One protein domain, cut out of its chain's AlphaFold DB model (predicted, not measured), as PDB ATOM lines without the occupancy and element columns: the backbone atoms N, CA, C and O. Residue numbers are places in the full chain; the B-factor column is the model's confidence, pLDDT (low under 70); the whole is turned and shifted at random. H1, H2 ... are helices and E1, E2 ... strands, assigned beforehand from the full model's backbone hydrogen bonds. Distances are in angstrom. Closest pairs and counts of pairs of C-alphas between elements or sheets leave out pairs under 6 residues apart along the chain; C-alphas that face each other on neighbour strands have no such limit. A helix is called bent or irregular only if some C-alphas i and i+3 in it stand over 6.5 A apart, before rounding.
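This is residues 54 to 98 and 108 to 191 of the 325 residues of the protein "Trypsin-like serine protease" of Mollisia scopiformis (UniProt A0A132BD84). A small closed barrel of six antiparallel strands makes the core, and the long bent helix H2 packs along its outside over E4 with its first arm, H2a, then runs on past the barrel as H2b, where residues 89 to 96 stick out. The short helices H1 and H3 pack on the outside of the barrel at different places, and H4 lies beyond H3. The printed part has 129 residues, with four named helices and six named strands in the order H1 H2 E1 E2 E3 H3 H4 E4 E5 E6; the class is mixed, helices and strands. It is compact, with a radius of gyration of the C-alphas of 15.5 A, and spans 44 by 38 by 31 A.

Round the barrel run E1, residues 108 to 110, E2, residues 117 to 122, E3, residues 126 to 129, E6, residues 171 to 180, E5, residues 157 to 166, and E4, residues 147 to 152, then back to E1. E1 E2 E3 and E4 E5 E6 are meanders, each strand the antiparallel neighbour of the one before. Across neighbour strands, these backbone atoms are within hydrogen-bond range: N 108 and O 118 of E1 and E2 at 2.8 A, N 127 and O 174 of E3 and E6 at 2.9 A, and N 151 and O 109 of E4 and E1 at 2.8 A. E5 bends by 62 degrees at residue 163 and E6 by 62 degrees at residue 177. H2, residues 67 to 92, was assigned as one helix by its hydrogen bonds but is bent, with C-alphas 82 and 85 7.7 A apart; its arms H2a and H2b stand at a steep tilt of 55 degrees. H2a is on the barrel, outside it, over E4, at a height over the sheet of 9.8 A; the closest C-alphas are those of Gln 77 and Leu 151, 7.3 A. H2b is not on the barrel. H1, residues 57 to 63, is on the barrel and outside it, with C-alphas 57 and 180 closest at 6.2 A; it is irregular, C-alphas 58 and 61 being 7.6 A apart. H1 and H2a touch only at the corner, and only just, with 3 pairs of C-alphas within 8 A, the closest those of Arg 61 and Ala 67 at 7.2 A. H3, residues 131 to 134, is on the barrel and outside it; its C-alpha 131 is 4.5 A from that of Leu 171 in E6, the closest pair. H4, residues 138 to 143, is not on the barrel, and is close to H3 but not clearly touching, C-alphas 134 and 141 being 5.9 A apart. Each O i to N i+4 pair is within hydrogen-bond range in H2a, H2b and H4, while H1 has 0 of 3 but 2 of 4 O i to N i+3 pairs, and H3 is too short for an O i to N i+4 pair.

From first to last C-alpha E6 measures 25.7 A, E5 25.1 A, H2a, residues 67 to 82, 22.5 A, and E2 and E4 16.2 A each. H2b, residues 85 to 92, and E3 measure 10.4 A each, H1 10.3 A, H4 8.8 A, E1 6.9 A and H3 5.7 A. H1 begins at C-alpha 57, (-8.788, 30.226, 21.004), E1 at C-alpha 108, (-25.679, 22.167, 19.226), and E6 ends at C-alpha 180, (-12.110, 26.125, 17.807).

The two C-alphas farthest apart, those of Thr 93 and Gln 139, are 45.8 A apart. Residues 99 to 107 are not printed, in the link from H2 to E1, and C-alphas 98 and 108 are 17.7 A apart across the cut. Of the links that are printed whole, E1 to E2 is short and the others are tight. The mean pLDDT of the printed part is 89.4, with residue 114 and residues 184 to 189 under 70.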
ATOM      1  N   ILE A  54      -9.161  25.209  11.444       90.69
ATOM      2  CA  ILE A  54      -8.900  25.316  12.881       90.69
ATOM      3  C   ILE A  54      -8.709  26.790  13.234       90.69
ATOM      4  O   ILE A  54      -7.917  27.496  12.611       90.69
ATOM      5  N   VAL A  55      -9.463  27.267  14.221       91.19
ATOM      6  CA  VAL A  55      -9.352  28.620  14.767       91.19
ATOM      7  C   VAL A  55      -8.800  28.510  16.186       91.19
ATOM      8  O   VAL A  55      -9.489  27.988  17.061       91.19
ATOM      9  N   PRO A  56      -7.579  29.004  16.439       90.38
ATOM     10  CA  PRO A  56      -7.032  29.063  17.789       90.38
ATOM     11  C   PRO A  56      -7.889  29.921  18.724       90.38
ATOM     12  O   PRO A  56      -8.443  30.950  18.311       90.38
ATOM     13  N   SER A  57      -7.941  29.560  20.005       86.69
ATOM     14  CA  SER A  57      -8.788  30.226  21.004       86.69
ATOM     15  C   SER A  57      -8.456  31.717  21.162       86.69
ATOM     16  O   SER A  57      -9.332  32.546  21.433       86.69
ATOM     17  N   ASN A  58      -7.185  32.087  20.968       85.19
ATOM     18  CA  ASN A  58      -6.698  33.472  21.007       85.19
ATOM     19  C   ASN A  58      -7.018  34.273  19.726       85.19
ATOM     20  O   ASN A  58      -7.006  35.506  19.756       85.19
ATOM     21  N   SER A  59      -7.370  33.597  18.632       86.44
ATOM     22  CA  SER A  59      -7.710  34.187  17.332       86.44
ATOM     23  C   SER A  59      -9.214  34.360  17.111       86.44
ATOM     24  O   SER A  59      -9.623  34.888  16.079       86.44
ATOM     25  N   MET A  60     -10.067  34.021  18.082       83.94
ATOM     26  CA  MET A  60     -11.529  34.113  17.938       83.94
ATOM     27  C   MET A  60     -12.039  35.509  17.547       83.94
ATOM     28  O   MET A  60     -13.019  35.619  16.811       83.94
ATOM     29  N   ARG A  61     -11.350  36.591  17.936       81.19
ATOM     30  CA  ARG A  61     -11.681  37.959  17.475       81.19
ATOM     31  C   ARG A  61     -11.534  38.129  15.961       81.19
ATOM     32  O   ARG A  61     -12.310  38.851  15.346       81.19
ATOM     33  N   GLN A  62     -10.570  37.443  15.353       77.88
ATOM     34  CA  GLN A  62     -10.328  37.472  13.907       77.88
ATOM     35  C   GLN A  62     -11.409  36.699  13.130       77.88
ATOM     36  O   GLN A  62     -11.553  36.897  11.929       77.88
ATOM     37  N   SER A  63     -12.219  35.876  13.812       76.50
ATOM     38  CA  SER A  63     -13.364  35.167  13.218       76.50
ATOM     39  C   SER A  63     -14.621  36.036  13.037       76.50
ATOM     40  O   SER A  63     -15.644  35.544  12.555       76.50
ATOM     41  N   GLY A  64     -14.554  37.320  13.419       79.94
ATOM     42  CA  GLY A  64     -15.657  38.281  13.308       79.94
ATOM     43  C   GLY A  64     -16.520  38.424  14.566       79.94
ATOM     44  O   GLY A  64     -17.537  39.109  14.511       79.94
ATOM     45  N   LEU A  65     -16.128  37.806  15.687       85.69
ATOM     46  CA  LEU A  65     -16.820  37.945  16.972       85.69
ATOM     47  C   LEU A  65     -16.424  39.220  17.725       85.69
ATOM     48  O   LEU A  65     -15.242  39.557  17.852       85.69
ATOM     49  N   LYS A  66     -17.416  39.878  18.328       90.06
ATOM     50  CA  LYS A  66     -17.231  40.968  19.293       90.06
ATOM     51  C   LYS A  66     -16.747  40.424  20.639       90.06
ATOM     52  O   LYS A  66     -16.997  39.278  21.002       90.06
ATOM     53  N   ALA A  67     -16.111  41.277  21.442       89.69
ATOM     54  CA  ALA A  67     -15.616  40.889  22.767       89.69
ATOM     55  C   ALA A  67     -16.725  40.371  23.706       89.69
ATOM     56  O   ALA A  67     -16.493  39.425  24.451       89.69
ATOM     57  N   THR A  68     -17.928  40.953  23.641       90.94
ATOM     58  CA  THR A  68     -19.097  40.513  24.420       90.94
ATOM     59  C   THR A  68     -19.593  39.131  23.994       90.94
ATOM     60  O   THR A  68     -19.938  38.320  24.845       90.94
ATOM     61  N   GLU A  69     -19.574  38.836  22.694       91.38
ATOM     62  CA  GLU A  69     -19.958  37.530  22.146       91.38
ATOM     63  C   GLU A  69     -18.936  36.454  22.521       91.38
ATOM     64  O   GLU A  69     -19.317  35.347  22.886       91.38
ATOM     65  N   ILE A  70     -17.640  36.789  22.509       92.25
ATOM     66  CA  ILE A  70     -16.582  35.887  22.990       92.25
ATOM     67  C   ILE A  70     -16.767  35.602  24.481       92.25
ATOM     68  O   ILE A  70     -16.691  34.449  24.891       92.25
ATOM     69  N   ALA A  71     -17.036  36.623  25.298       92.56
ATOM     70  CA  ALA A  71     -17.276  36.431  26.727       92.56
ATOM     71  C   ALA A  71     -18.493  35.523  26.986       92.56
ATOM     72  O   ALA A  71     -18.422  34.631  27.833       92.56
ATOM     73  N   LEU A  72     -19.583  35.708  26.231       92.69
ATOM     74  CA  LEU A  72     -20.762  34.846  26.315       92.69
ATOM     75  C   LEU A  72     -20.447  33.405  25.900       92.69
ATOM     76  O   LEU A  72     -20.807  32.475  26.620       92.69
ATOM     77  N   LEU A  73     -19.736  33.221  24.786       93.88
ATOM     78  CA  LEU A  73     -19.296  31.913  24.308       93.88
ATOM     79  C   LEU A  73     -18.475  31.192  25.386       93.88
ATOM     80  O   LEU A  73     -18.799  30.058  25.729       93.88
ATOM     81  N   ARG A  74     -17.477  31.859  25.984       94.81
ATOM     82  CA  ARG A  74     -16.638  31.279  27.052       94.81
ATOM     83  C   ARG A  74     -17.451  30.886  28.276       94.81
ATOM     84  O   ARG A  74     -17.288  29.782  28.784       94.81
ATOM     85  N   LYS A  75     -18.378  31.747  28.701       93.88
ATOM     86  CA  LYS A  75     -19.292  31.452  29.812       93.88
ATOM     87  C   LYS A  75     -20.139  30.206  29.531       93.88
ATOM     88  O   LYS A  75     -20.333  29.381  30.420       93.88
ATOM     89  N   LYS A  76     -20.651  30.060  28.305       94.50
ATOM     90  CA  LYS A  76     -21.419  28.875  27.897       94.50
ATOM     91  C   LYS A  76     -20.539  27.618  27.848       94.50
ATOM     92  O   LYS A  76     -20.965  26.590  28.362       94.50
ATOM     93  N   GLN A  77     -19.319  27.701  27.312       94.94
ATOM     94  CA  GLN A  77     -18.365  26.583  27.291       94.94
ATOM     95  C   GLN A  77     -18.011  26.089  28.693       94.94
ATOM     96  O   GLN A  77     -18.077  24.889  28.947       94.94
ATOM     97  N   GLU A  78     -17.673  27.001  29.606       94.50
ATOM     98  CA  GLU A  78     -17.361  26.663  30.998       94.50
ATOM     99  C   GLU A  78     -18.546  25.957  31.666       94.50
ATOM    100  O   GLU A  78     -18.380  24.920  32.311       94.50
ATOM    101  N   ARG A  79     -19.764  26.464  31.446       93.38
ATOM    102  CA  ARG A  79     -20.981  25.848  31.978       93.38
ATOM    103  C   ARG A  79     -21.206  24.442  31.423       93.38
ATOM    104  O   ARG A  79     -21.428  23.534  32.206       93.38
ATOM    105  N   LEU A  80     -21.113  24.255  30.108       93.56
ATOM    106  CA  LEU A  80     -21.279  22.941  29.474       93.56
ATOM    107  C   LEU A  80     -20.236  21.935  29.961       93.56
ATOM    108  O   LEU A  80     -20.591  20.836  30.370       93.56
ATOM    109  N   THR A  81     -18.969  22.346  29.997       91.19
ATOM    110  CA  THR A  81     -17.856  21.488  30.428       91.19
ATOM    111  C   THR A  81     -17.997  21.099  31.901       91.19
ATOM    112  O   THR A  81     -17.772  19.953  32.271       91.19
ATOM    113  N   SER A  82     -18.402  22.039  32.760       88.94
ATOM    114  CA  SER A  82     -18.575  21.772  34.195       88.94
ATOM    115  C   SER A  82     -19.784  20.890  34.516       88.94
ATOM    116  O   SER A  82     -19.782  20.233  35.557       88.94
ATOM    117  N   THR A  83     -20.796  20.842  33.645       85.94
ATOM    118  CA  THR A  83     -21.990  20.003  33.838       85.94
ATOM    119  C   THR A  83     -21.989  18.718  33.015       85.94
ATOM    120  O   THR A  83     -22.894  17.912  33.198       85.94
ATOM    121  N   GLU A  84     -21.003  18.500  32.139       85.69
ATOM    122  CA  GLU A  84     -20.992  17.404  31.158       85.69
ATOM    123  C   GLU A  84     -21.232  16.030  31.799       85.69
ATOM    124  O   GLU A  84     -22.165  15.326  31.409       85.69
ATOM    125  N   THR A  85     -20.445  15.674  32.819       82.75
ATOM    126  CA  THR A  85     -20.579  14.389  33.521       82.75
ATOM    127  C   THR A  85     -21.963  14.238  34.142       82.75
ATOM    128  O   THR A  85     -22.622  13.230  33.927       82.75
ATOM    129  N   THR A  86     -22.450  15.269  34.836       82.69
ATOM    130  CA  THR A  86     -23.774  15.254  35.472       82.69
ATOM    131  C   THR A  86     -24.893  15.086  34.446       82.69
ATOM    132  O   THR A  86     -25.841  14.341  34.686       82.69
ATOM    133  N   THR A  87     -24.793  15.752  33.291       81.50
ATOM    134  CA  THR A  87     -25.757  15.602  32.197       81.50
ATOM    135  C   THR A  87     -25.736  14.175  31.655       81.50
ATOM    136  O   THR A  87     -26.790  13.564  31.526       81.50
ATOM    137  N   LEU A  88     -24.559  13.607  31.383       83.50
ATOM    138  CA  LEU A  88     -24.442  12.237  30.875       83.50
ATOM    139  C   LEU A  88     -24.924  11.187  31.887       83.50
ATOM    140  O   LEU A  88     -25.598  10.231  31.495       83.50
ATOM    141  N   ASP A  89     -24.632  11.386  33.171       81.19
ATOM    142  CA  ASP A  89     -25.076  10.515  34.260       81.19
ATOM    143  C   ASP A  89     -26.599  10.559  34.415       81.19
ATOM    144  O   ASP A  89     -27.229   9.508  34.549       81.19
ATOM    145  N   ALA A  90     -27.219  11.738  34.311       78.56
ATOM    146  CA  ALA A  90     -28.676  11.864  34.333       78.56
ATOM    147  C   ALA A  90     -29.327  11.046  33.202       78.56
ATOM    148  O   ALA A  90     -30.292  10.315  33.437       78.56
ATOM    149  N   LEU A  91     -28.745  11.085  31.999       82.12
ATOM    150  CA  LEU A  91     -29.228  10.315  30.848       82.12
ATOM    151  C   LEU A  91     -28.966   8.810  30.967       82.12
ATOM    152  O   LEU A  91     -29.661   8.024  30.325       82.12
ATOM    153  N   SER A  92     -27.996   8.387  31.784       78.75
ATOM    154  CA  SER A  92     -27.670   6.964  31.958       78.75
ATOM    155  C   SER A  92     -28.799   6.147  32.586       78.75
ATOM    156  O   SER A  92     -28.865   4.931  32.423       78.75
ATOM    157  N   THR A  93     -29.718   6.826  33.268       77.44
ATOM    158  CA  THR A  93     -30.878   6.207  33.913       77.44
ATOM    159  C   THR A  93     -32.072   6.024  32.970       77.44
ATOM    160  O   THR A  93     -33.041   5.355  33.335       77.44
ATOM    161  N   LEU A  94     -32.009   6.588  31.758       77.44
ATOM    162  CA  LEU A  94     -33.112   6.591  30.804       77.44
ATOM    163  C   LEU A  94     -33.055   5.393  29.835       77.44
ATOM    164  O   LEU A  94     -31.972   4.913  29.479       77.44
ATOM    165  N   PRO A  95     -34.213   4.909  29.346       72.19
ATOM    166  CA  PRO A  95     -34.258   3.907  28.286       72.19
ATOM    167  C   PRO A  95     -33.532   4.383  27.019       72.19
ATOM    168  O   PRO A  95     -33.558   5.563  26.684       72.19
ATOM    169  N   ASN A  96     -32.940   3.449  26.267       81.19
ATOM    170  CA  ASN A  96     -32.239   3.736  25.004       81.19
ATOM    171  C   ASN A  96     -31.108   4.774  25.136       81.19
ATOM    172  O   ASN A  96     -30.850   5.547  24.211       81.19
ATOM    173  N   GLN A  97     -30.399   4.732  26.269       84.50
ATOM    174  CA  GLN A  97     -29.284   5.608  26.630       84.50
ATOM    175  C   GLN A  97     -28.320   5.905  25.473       84.50
ATOM    176  O   GLN A  97     -27.985   7.061  25.258       84.50
ATOM    177  N   ALA A  98     -27.889   4.899  24.704       89.00
ATOM    178  CA  ALA A  98     -26.926   5.104  23.617       89.00
ATOM    179  C   ALA A  98     -27.451   6.055  22.525       89.00
ATOM    180  O   ALA A  98     -26.728   6.937  22.063       89.00
ATOM    181  N   LEU A 108     -26.468  20.962  19.033       98.19
ATOM    182  CA  LEU A 108     -25.679  22.167  19.226       98.19
ATOM    183  C   LEU A 108     -26.565  23.326  19.664       98.19
ATOM    184  O   LEU A 108     -27.733  23.411  19.298       98.19
ATOM    185  N   ILE A 109     -25.975  24.266  20.389       97.12
ATOM    186  CA  ILE A 109     -26.645  25.492  20.830       97.12
ATOM    187  C   ILE A 109     -25.908  26.718  20.304       97.12
ATOM    188  O   ILE A 109     -24.691  26.688  20.109       97.12
ATOM    189  N   PHE A 110     -26.614  27.822  20.085       95.81
ATOM    190  CA  PHE A 110     -25.992  29.035  19.555       95.81
ATOM    191  C   PHE A 110     -25.126  29.720  20.620       95.81
ATOM    192  O   PHE A 110     -25.565  29.975  21.740       95.81
ATOM    193  N   ALA A 111     -23.890  30.077  20.274       92.19
ATOM    194  CA  ALA A 111     -22.940  30.657  21.222       92.19
ATOM    195  C   ALA A 111     -23.150  32.164  21.442       92.19
ATOM    196  O   ALA A 111     -22.935  32.665  22.543       92.19
ATOM    197  N   GLN A 112     -23.548  32.886  20.388       80.00
ATOM    198  CA  GLN A 112     -23.561  34.359  20.359       80.00
ATOM    199  C   GLN A 112     -24.900  34.985  20.763       80.00
ATOM    200  O   GLN A 112     -24.946  36.171  21.073       80.00
ATOM    201  N   TYR A 113     -25.979  34.205  20.729       72.06
ATOM    202  CA  TYR A 113     -27.333  34.656  21.043       72.06
ATOM    203  C   TYR A 113     -27.786  34.074  22.376       72.06
ATOM    204  O   TYR A 113     -27.194  33.111  22.878       72.06
ATOM    205  N   GLU A 114     -28.834  34.661  22.957       65.75
ATOM    206  CA  GLU A 114     -29.372  34.174  24.226       65.75
ATOM    207  C   GLU A 114     -29.748  32.701  24.122       65.75
ATOM    208  O   GLU A 114     -29.289  31.923  24.957       65.75
ATOM    209  N   ALA A 115     -30.437  32.290  23.051       82.12
ATOM    210  CA  ALA A 115     -30.750  30.890  22.802       82.12
ATOM    211  C   ALA A 115     -31.058  30.571  21.328       82.12
ATOM    212  O   ALA A 115     -31.162  31.463  20.487       82.12
ATOM    213  N   GLY A 116     -31.136  29.276  21.040       93.88
ATOM    214  CA  GLY A 116     -31.335  28.668  19.729       93.88
ATOM    215  C   GLY A 116     -30.680  27.290  19.723       93.88
ATOM    216  O   GLY A 116     -29.666  27.085  20.401       93.88
ATOM    217  N   THR A 117     -31.219  26.361  18.941       98.00
ATOM    218  CA  THR A 117     -30.722  24.982  18.870       98.00
ATOM    219  C   THR A 117     -30.535  24.555  17.420       98.00
ATOM    220  O   THR A 117     -31.263  24.989  16.536       98.00
ATOM    221  N   ALA A 118     -29.546  23.710  17.163       98.44
ATOM    222  CA  ALA A 118     -29.339  23.050  15.885       98.44
ATOM    223  C   ALA A 118     -29.022  21.569  16.112       98.44
ATOM    224  O   ALA A 118     -28.583  21.174  17.193       98.44
ATOM    225  N   VAL A 119     -29.191  20.749  15.081       98.69
ATOM    226  CA  VAL A 119     -28.856  19.322  15.125       98.69
ATOM    227  C   VAL A 119     -27.999  18.929  13.933       98.69
ATOM    228  O   VAL A 119     -28.289  19.296  12.795       98.69
ATOM    229  N   CYS A 120     -26.935  18.177  14.192       98.50
ATOM    230  CA  CYS A 120     -26.073  17.603  13.172       98.50
ATOM    231  C   CYS A 120     -26.730  16.369  12.546       98.50
ATOM    232  O   CYS A 120     -27.138  15.445  13.251       98.50
ATOM    233  N   ILE A 121     -26.823  16.356  11.218       97.06
ATOM    234  CA  ILE A 121     -27.501  15.315  10.430       97.06
ATOM    235  C   ILE A 121     -26.555  14.536   9.510       97.06
ATOM    236  O   ILE A 121     -26.988  13.614   8.826       97.06
ATOM    237  N   ASP A 122     -25.270  14.895   9.478       94.38
ATOM    238  CA  ASP A 122     -24.246  14.154   8.745       94.38
ATOM    239  C   ASP A 122     -22.860  14.347   9.368       94.38
ATOM    240  O   ASP A 122     -22.512  15.429   9.844       94.38
ATOM    241  N   ARG A 123     -22.034  13.300   9.293       93.00
ATOM    242  CA  ARG A 123     -20.664  13.278   9.827       93.00
ATOM    243  C   ARG A 123     -19.759  14.396   9.307       93.00
ATOM    244  O   ARG A 123     -18.785  14.718   9.981       93.00
ATOM    245  N   ALA A 124     -20.043  14.971   8.138       91.19
ATOM    246  CA  ALA A 124     -19.298  16.088   7.567       91.19
ATOM    247  C   ALA A 124     -19.691  17.455   8.154       91.19
ATOM    248  O   ALA A 124     -19.140  18.473   7.739       91.19
ATOM    249  N   GLY A 125     -20.621  17.501   9.112       94.56
ATOM    250  CA  GLY A 125     -21.002  18.728   9.810       94.56
ATOM    251  C   GLY A 125     -22.114  19.510   9.120       94.56
ATOM    252  O   GLY A 125     -22.128  20.740   9.192       94.56
ATOM    253  N   TRP A 126     -23.037  18.816   8.457       96.44
ATOM    254  CA  TRP A 126     -24.286  19.418   7.994       96.44
ATOM    255  C   TRP A 126     -25.276  19.490   9.147       96.44
ATOM    256  O   TRP A 126     -25.519  18.487   9.821       96.44
ATOM    257  N   LEU A 127     -25.848  20.671   9.369       98.31
ATOM    258  CA  LEU A 127     -26.745  20.938  10.489       98.31
ATOM    259  C   LEU A 127     -28.106  21.429   9.999       98.31
ATOM    260  O   LEU A 127     -28.188  22.164   9.015       98.31
ATOM    261  N   LEU A 128     -29.151  21.100  10.749       98.62
ATOM    262  CA  LEU A 128     -30.478  21.696  10.628       98.62
ATOM    263  C   LEU A 128     -30.793  22.585  11.828       98.62
ATOM    264  O   LEU A 128     -30.376  22.304  12.949       98.62
ATOM    265  N   THR A 129     -31.558  23.641  11.579       98.31
ATOM    266  CA  THR A 129     -32.140  24.543  12.583       98.31
ATOM    267  C   THR A 129     -33.392  25.195  11.992       98.31
ATOM    268  O   THR A 129     -33.633  25.091  10.785       98.31
ATOM    269  N   CYS A 130     -34.157  25.917  12.812       97.56
ATOM    270  CA  CYS A 130     -35.193  26.812  12.304       97.56
ATOM    271  C   CYS A 130     -34.601  27.996  11.520       97.56
ATOM    272  O   CYS A 130     -33.531  28.511  11.872       97.56
ATOM    273  N   ALA A 131     -35.294  28.446  10.472       96.56
ATOM    274  CA  ALA A 131     -34.862  29.565   9.631       96.56
ATOM    275  C   ALA A 131     -34.848  30.885  10.405       96.56
ATOM    276  O   ALA A 131     -33.903  31.670  10.254       96.56
ATOM    277  N   HIS A 132     -35.831  31.099  11.280       94.81
ATOM    278  CA  HIS A 132     -35.915  32.306  12.103       94.81
ATOM    279  C   HIS A 132     -34.732  32.453  13.077       94.81
ATOM    280  O   HIS A 132     -34.351  33.562  13.443       94.81
ATOM    281  N   CYS A 133     -34.001  31.372  13.386       94.38
ATOM    282  CA  CYS A 133     -32.729  31.479  14.107       94.38
ATOM    283  C   CYS A 133     -31.664  32.286  13.335       94.38
ATOM    284  O   CYS A 133     -30.637  32.642  13.914       94.38
ATOM    285  N   PHE A 134     -31.860  32.573  12.044       93.56
ATOM    286  CA  PHE A 134     -31.010  33.418  11.195       93.56
ATOM    287  C   PHE A 134     -31.696  34.709  10.715       93.56
ATOM    288  O   PHE A 134     -31.114  35.414   9.885       93.56
ATOM    289  N   GLY A 135     -32.865  35.038  11.264       91.38
ATOM    290  CA  GLY A 135     -33.661  36.227  10.961       91.38
ATOM    291  C   GLY A 135     -35.115  35.854  10.692       91.38
ATOM    292  O   GLY A 135     -35.363  34.902   9.949       91.38
ATOM    293  N   ASP A 136     -36.043  36.613  11.269       88.06
ATOM    294  CA  ASP A 136     -37.485  36.339  11.242       88.06
ATOM    295  C   ASP A 136     -38.080  36.529   9.841       88.06
ATOM    296  O   ASP A 136     -39.057  35.886   9.463       88.06
ATOM    297  N   ASP A 137     -37.462  37.393   9.034       92.00
ATOM    298  CA  ASP A 137     -37.871  37.650   7.661       92.00
ATOM    299  C   ASP A 137     -36.683  37.784   6.695       92.00
ATOM    300  O   ASP A 137     -35.502  37.812   7.061       92.00
ATOM    301  N   GLY A 138     -36.999  37.893   5.401       92.00
ATOM    302  CA  GLY A 138     -35.987  37.981   4.351       92.00
ATOM    303  C   GLY A 138     -35.135  39.256   4.400       92.00
ATOM    304  O   GLY A 138     -34.024  39.259   3.865       92.00
ATOM    305  N   GLN A 139     -35.620  40.343   5.004       93.62
ATOM    306  CA  GLN A 139     -34.860  41.585   5.174       93.62
ATOM    307  C   GLN A 139     -33.889  41.477   6.342       93.62
ATOM    308  O   GLN A 139     -32.732  41.884   6.208       93.62
ATOM    309  N   GLU A 140     -34.338  40.929   7.466       92.00
ATOM    310  CA  GLU A 140     -33.487  40.667   8.615       92.00
ATOM    311  C   GLU A 140     -32.405  39.657   8.249       92.00
ATOM    312  O   GLU A 140     -31.219  39.959   8.416       92.00
ATOM    313  N   TYR A 141     -32.787  38.538   7.621       93.00
ATOM    314  CA  TYR A 141     -31.842  37.548   7.122       93.00
ATOM    315  C   TYR A 141     -30.743  38.243   6.316       93.00
ATOM    316  O   TYR A 141     -29.572  38.129   6.669       93.00
ATOM    317  N   LYS A 142     -31.072  39.022   5.275       93.12
ATOM    318  CA  LYS A 142     -30.085  39.719   4.418       93.12
ATOM    319  C   LYS A 142     -29.103  40.623   5.174       93.12
ATOM    320  O   LYS A 142     -27.978  40.781   4.706       93.12
ATOM    321  N   LYS A 143     -29.507  41.208   6.303       91.50
ATOM    322  CA  LYS A 143     -28.659  42.092   7.121       91.50
ATOM    323  C   LYS A 143     -27.755  41.319   8.081       91.50
ATOM    324  O   LYS A 143     -26.701  41.825   8.463       91.50
ATOM    325  N   LEU A 144     -28.169  40.121   8.488       88.00
ATOM    326  CA  LEU A 144     -27.454  39.309   9.463       88.00
ATOM    327  C   LEU A 144     -26.265  38.558   8.854       88.00
ATOM    328  O   LEU A 144     -26.257  38.152   7.688       88.00
ATOM    329  N   ASN A 145     -25.257  38.325   9.698       88.50
ATOM    330  CA  ASN A 145     -24.132  37.462   9.362       88.50
ATOM    331  C   ASN A 145     -24.624  36.018   9.175       88.50
ATOM    332  O   ASN A 145     -25.303  35.458  10.037       88.50
ATOM    333  N   LYS A 146     -24.242  35.401   8.053       92.69
ATOM    334  CA  LYS A 146     -24.586  34.008   7.723       92.69
ATOM    335  C   LYS A 146     -23.764  32.993   8.500       92.69
ATOM    336  O   LYS A 146     -24.073  31.807   8.454       92.69
ATOM    337  N   LYS A 147     -22.721  33.446   9.192       94.19
ATOM    338  CA  LYS A 147     -21.841  32.618  10.009       94.19
ATOM    339  C   LYS A 147     -22.157  32.822  11.474       94.19
ATOM    340  O   LYS A 147     -22.149  33.951  11.968       94.19
ATOM    341  N   LYS A 148     -22.390  31.718  12.170       94.50
ATOM    342  CA  LYS A 148     -22.652  31.701  13.604       94.50
ATOM    343  C   LYS A 148     -21.772  30.657  14.272       94.50
ATOM    344  O   LYS A 148     -21.398  29.659  13.663       94.50
ATOM    345  N   TRP A 149     -21.393  30.942  15.505       95.88
ATOM    346  CA  TRP A 149     -20.690  30.016  16.371       95.88
ATOM    347  C   TRP A 149     -21.718  29.237  17.183       95.88
ATOM    348  O   TRP A 149     -22.656  29.821  17.731       95.88
ATOM    349  N   LEU A 150     -21.532  27.926  17.250       97.12
ATOM    350  CA  LEU A 150     -22.354  26.998  18.007       97.12
ATOM    351  C   LEU A 150     -21.469  26.171  18.939       97.12
ATOM    352  O   LEU A 150     -20.261  26.069  18.725       97.12
ATOM    353  N   LEU A 151     -22.077  25.595  19.968       97.19
ATOM    354  CA  LEU A 151     -21.423  24.740  20.951       97.19
ATOM    355  C   LEU A 151     -22.103  23.375  20.970       97.19
ATOM    356  O   LEU A 151     -23.325  23.308  21.109       97.19
ATOM    357  N   PHE A 152     -21.319  22.305  20.880       96.50
ATOM    358  CA  PHE A 152     -21.771  20.968  21.267       96.50
ATOM    359  C   PHE A 152     -21.943  20.872  22.788       96.50
ATOM    360  O   PHE A 152     -21.408  21.700  23.526       96.50
ATOM    361  N   HIS A 153     -22.637  19.838  23.273       93.81
ATOM    362  CA  HIS A 153     -22.880  19.628  24.712       93.81
ATOM    363  C   HIS A 153     -21.606  19.571  25.577       93.81
ATOM    364  O   HIS A 153     -21.672  19.868  26.763       93.81
ATOM    365  N   ASN A 154     -20.459  19.213  24.996       91.50
ATOM    366  CA  ASN A 154     -19.156  19.157  25.667       91.50
ATOM    367  C   ASN A 154     -18.372  20.484  25.602       91.50
ATOM    368  O   ASN A 154     -17.198  20.541  25.958       91.50
ATOM    369  N   GLY A 155     -18.979  21.552  25.078       93.88
ATOM    370  CA  GLY A 155     -18.342  22.860  24.935       93.88
ATOM    371  C   GLY A 155     -17.448  23.023  23.700       93.88
ATOM    372  O   GLY A 155     -16.900  24.113  23.508       93.88
ATOM    373  N   LEU A 156     -17.314  22.016  22.825       94.00
ATOM    374  CA  LEU A 156     -16.612  22.188  21.549       94.00
ATOM    375  C   LEU A 156     -17.308  23.274  20.719       94.00
ATOM    376  O   LEU A 156     -18.476  23.123  20.351       94.00
ATOM    377  N   ALA A 157     -16.578  24.347  20.408       95.62
ATOM    378  CA  ALA A 157     -17.092  25.429  19.585       95.62
ATOM    379  C   ALA A 157     -16.808  25.194  18.104       95.62
ATOM    380  O   ALA A 157     -15.687  24.879  17.703       95.62
ATOM    381  N   VAL A 158     -17.832  25.405  17.286       96.00
ATOM    382  CA  VAL A 158     -17.751  25.305  15.831       96.00
ATOM    383  C   VAL A 158     -18.368  26.532  15.186       96.00
ATOM    384  O   VAL A 158     -19.353  27.076  15.681       96.00
ATOM    385  N   GLN A 159     -17.811  26.968  14.063       95.69
ATOM    386  CA  GLN A 159     -18.433  27.980  13.224       95.69
ATOM    387  C   GLN A 159     -19.184  27.281  12.096       95.69
ATOM    388  O   GLN A 159     -18.587  26.531  11.321       95.69
ATOM    389  N   ALA A 160     -20.477  27.563  11.978       96.00
ATOM    390  CA  ALA A 160     -21.307  27.092  10.882       96.00
ATOM    391  C   ALA A 160     -21.770  28.258  10.008       96.00
ATOM    392  O   ALA A 160     -22.052  29.355  10.494       96.00
ATOM    393  N   GLU A 161     -21.849  28.012   8.706       95.88
ATOM    394  CA  GLU A 161     -22.392  28.939   7.719       95.88
ATOM    395  C   GLU A 161     -23.750  28.445   7.228       95.88
ATOM    396  O   GLU A 161     -23.873  27.299   6.797       95.88
ATOM    397  N   CYS A 162     -24.755  29.319   7.255       96.69
ATOM    398  CA  CYS A 162     -26.050  29.076   6.636       96.69
ATOM    399  C   CYS A 162     -25.890  29.018   5.112       96.69
ATOM    400  O   CYS A 162     -25.533  30.013   4.477       96.69
ATOM    401  N   LYS A 163     -26.132  27.834   4.542       96.12
ATOM    402  CA  LYS A 163     -26.075  27.562   3.100       96.12
ATOM    403  C   LYS A 163     -27.425  27.770   2.438       96.12
ATOM    404  O   LYS A 163     -27.472  28.290   1.328       96.12
ATOM    405  N   VAL A 164     -28.497  27.400   3.136       96.94
ATOM    406  CA  VAL A 164     -29.873  27.566   2.669       96.94
ATOM    407  C   VAL A 164     -30.738  28.087   3.806       96.94
ATOM    408  O   VAL A 164     -30.563  27.685   4.955       96.94
ATOM    409  N   TRP A 165     -31.654  28.991   3.469       96.75
ATOM    410  CA  TRP A 165     -32.634  29.586   4.368       96.75
ATOM    411  C   TRP A 165     -33.996  29.561   3.672       96.75
ATOM    412  O   TRP A 165     -34.167  30.194   2.628       96.75
ATOM    413  N   ASP A 166     -34.930  28.791   4.223       96.69
ATOM    414  CA  ASP A 166     -36.287  28.601   3.719       96.69
ATOM    415  C   ASP A 166     -37.288  29.099   4.774       96.69
ATOM    416  O   ASP A 166     -37.573  28.385   5.739       96.69
ATOM    417  N   PRO A 167     -37.836  30.317   4.610       95.31
ATOM    418  CA  PRO A 167     -38.784  30.874   5.565       95.31
ATOM    419  C   PRO A 167     -40.155  30.213   5.485       95.31
ATOM    420  O   PRO A 167     -40.901  30.275   6.455       95.31
ATOM    421  N   LYS A 168     -40.513  29.583   4.355       95.81
ATOM    422  CA  LYS A 168     -41.819  28.928   4.232       95.81
ATOM    423  C   LYS A 168     -41.857  27.701   5.136       95.81
ATOM    424  O   LYS A 168     -42.813  27.516   5.876       95.81
ATOM    425  N   ARG A 169     -40.812  26.872   5.089       96.75
ATOM    426  CA  ARG A 169     -40.692  25.681   5.948       96.75
ATOM    427  C   ARG A 169     -40.151  25.984   7.343       96.75
ATOM    428  O   ARG A 169     -40.087  25.068   8.153       96.75
ATOM    429  N   ASP A 170     -39.724  27.221   7.590       97.44
ATOM    430  CA  ASP A 170     -38.912  27.607   8.745       97.44
ATOM    431  C   ASP A 170     -37.696  26.675   8.929       97.44
ATOM    432  O   ASP A 170     -37.407  26.202  10.023       97.44
ATOM    433  N   LEU A 171     -36.969  26.389   7.842       97.88
ATOM    434  CA  LEU A 171     -35.765  25.551   7.856       97.88
ATOM    435  C   LEU A 171     -34.534  26.309   7.373       97.88
ATOM    436  O   LEU A 171     -34.561  27.011   6.363       97.88
ATOM    437  N   ALA A 172     -33.409  26.094   8.047       97.75
ATOM    438  CA  ALA A 172     -32.102  26.469   7.530       97.75
ATOM    439  C   ALA A 172     -31.137  25.281   7.546       97.75
ATOM    440  O   ALA A 172     -31.045  24.540   8.526       97.75
ATOM    441  N   LEU A 173     -30.390  25.142   6.448       98.19
ATOM    442  CA  LEU A 173     -29.305  24.177   6.300       98.19
ATOM    443  C   LEU A 173     -27.980  24.888   6.545       98.19
ATOM    444  O   LEU A 173     -27.663  25.876   5.869       98.19
ATOM    445  N   LEU A 174     -27.199  24.387   7.494       97.69
ATOM    446  CA  LEU A 174     -25.889  24.930   7.835       97.69
ATOM    447  C   LEU A 174     -24.788  23.921   7.512       97.69
ATOM    448  O   LEU A 174     -25.018  22.715   7.531       97.69
ATOM    449  N   GLN A 175     -23.581  24.427   7.290       96.12
ATOM    450  CA  GLN A 175     -22.369  23.621   7.163       96.12
ATOM    451  C   GLN A 175     -21.325  24.111   8.163       96.12
ATOM    452  O   GLN A 175     -21.016  25.307   8.183       96.12
ATOM    453  N   ILE A 176     -20.749  23.206   8.954       96.00
ATOM    454  CA  ILE A 176     -19.576  23.505   9.782       96.00
ATOM    455  C   ILE A 176     -18.390  23.806   8.861       96.00
ATOM    456  O   ILE A 176     -18.039  23.015   7.985       96.00
ATOM    457  N   ILE A 177     -17.782  24.973   9.069       94.56
ATOM    458  CA  ILE A 177     -16.651  25.484   8.283       94.56
ATOM    459  C   ILE A 177     -15.389  25.691   9.122       94.56
ATOM    460  O   ILE A 177     -14.301  25.827   8.558       94.56
ATOM    461  N   ALA A 178     -15.516  25.736  10.449       93.69
ATOM    462  CA  ALA A 178     -14.380  25.841  11.350       93.69
ATOM    463  C   ALA A 178     -14.661  25.214  12.719       93.69
ATOM    464  O   ALA A 178     -15.810  25.169  13.158       93.69
ATOM    465  N   ILE A 179     -13.599  24.797  13.400       93.81
ATOM    466  CA  ILE A 179     -13.601  24.375  14.801       93.81
ATOM    467  C   ILE A 179     -12.676  25.279  15.605       93.81
ATOM    468  O   ILE A 179     -11.634  25.713  15.113       93.81
ATOM    469  N   GLU A 180     -13.039  25.546  16.850       93.38
ATOM    470  CA  GLU A 180     -12.110  26.125  17.807       93.38
ATOM    471  C   GLU A 180     -11.199  25.030  18.371       93.38
ATOM    472  O   GLU A 180     -11.676  24.056  18.958       93.38
ATOM    473  N   SER A 181      -9.885  25.174  18.198       89.75
ATOM    474  CA  SER A 181      -8.912  24.275  18.819       89.75
ATOM    475  C   SER A 181      -7.535  24.914  18.919       89.75
ATOM    476  O   SER A 181      -7.069  25.546  17.975       89.75
ATOM    477  N   ASP A 182      -6.858  24.676  20.041       86.56
ATOM    478  CA  ASP A 182      -5.438  25.005  20.221       86.56
ATOM    479  C   ASP A 182      -4.519  23.806  19.910       86.56
ATOM    480  O   ASP A 182      -3.295  23.906  20.011       86.56
ATOM    481  N   LYS A 183      -5.091  22.651  19.536       78.88
ATOM    482  CA  LYS A 183      -4.315  21.499  19.066       78.88
ATOM    483  C   LYS A 183      -3.863  21.759  17.629       78.88
ATOM    484  O   LYS A 183      -4.642  22.245  16.814       78.88
ATOM    485  N   ALA A 184      -2.603  21.434  17.335       61.41
ATOM    486  CA  ALA A 184      -2.045  21.548  15.990       61.41
ATOM    487  C   ALA A 184      -2.893  20.766  14.972       61.41
ATOM    488  O   ALA A 184      -3.468  19.734  15.328       61.41
ATOM    489  N   GLU A 185      -2.957  21.266  13.730       59.84
ATOM    490  CA  GLU A 185      -3.631  20.607  12.606       59.84
ATOM    491  C   GLU A 185      -3.242  19.127  12.552       59.84
ATOM    492  O   GLU A 185      -2.109  18.764  12.245       59.84
ATOM    493  N   SER A 186      -4.194  18.265  12.899       54.59
ATOM    494  CA  SER A 186      -4.129  16.861  12.539       54.59
ATOM    495  C   SER A 186      -4.827  16.749  11.192       54.59
ATOM    496  O   SER A 186      -6.011  17.066  11.104       54.59
ATOM    497  N   ASP A 187      -4.118  16.267  10.168       53.62
ATOM    498  CA  ASP A 187      -4.610  15.963   8.804       53.62
ATOM    499  C   ASP A 187      -5.786  14.954   8.763       53.62
ATOM    500  O   ASP A 187      -6.225  14.488   7.711       53.62
ATOM    501  N   THR A 188      -6.319  14.576   9.921       55.00
ATOM    502  CA  THR A 188      -7.499  13.735  10.062       55.00
ATOM    503  C   THR A 188      -8.761  14.492   9.670       55.00
ATOM    504  O   THR A 188      -9.087  15.530  10.252       55.00
ATOM    505  N   LEU A 189      -9.524  13.907   8.742       65.06
ATOM    506  CA  LEU A 189     -10.906  14.288   8.457       65.06
ATOM    507  C   LEU A 189     -11.686  14.392   9.772       65.06
ATOM    508  O   LEU A 189     -11.893  13.395  10.464       65.06
ATOM    509  N   THR A 190     -12.094  15.609  10.126       80.94
ATOM    510  CA  THR A 190     -12.900  15.843  11.324       80.94
ATOM    511  C   THR A 190     -14.311  15.326  11.064       80.94
ATOM    512  O   THR A 190     -14.968  15.761  10.119       80.94
ATOM    513  N   THR A 191     -14.762  14.388  11.891       91.06
ATOM    514  CA  THR A 191     -16.130  13.862  11.860       91.06
ATOM    515  C   THR A 191     -16.908  14.341  13.071       91.06
ATOM    516  O   THR A 191     -16.361  14.372  14.175       91.06
TER     517      THR A 191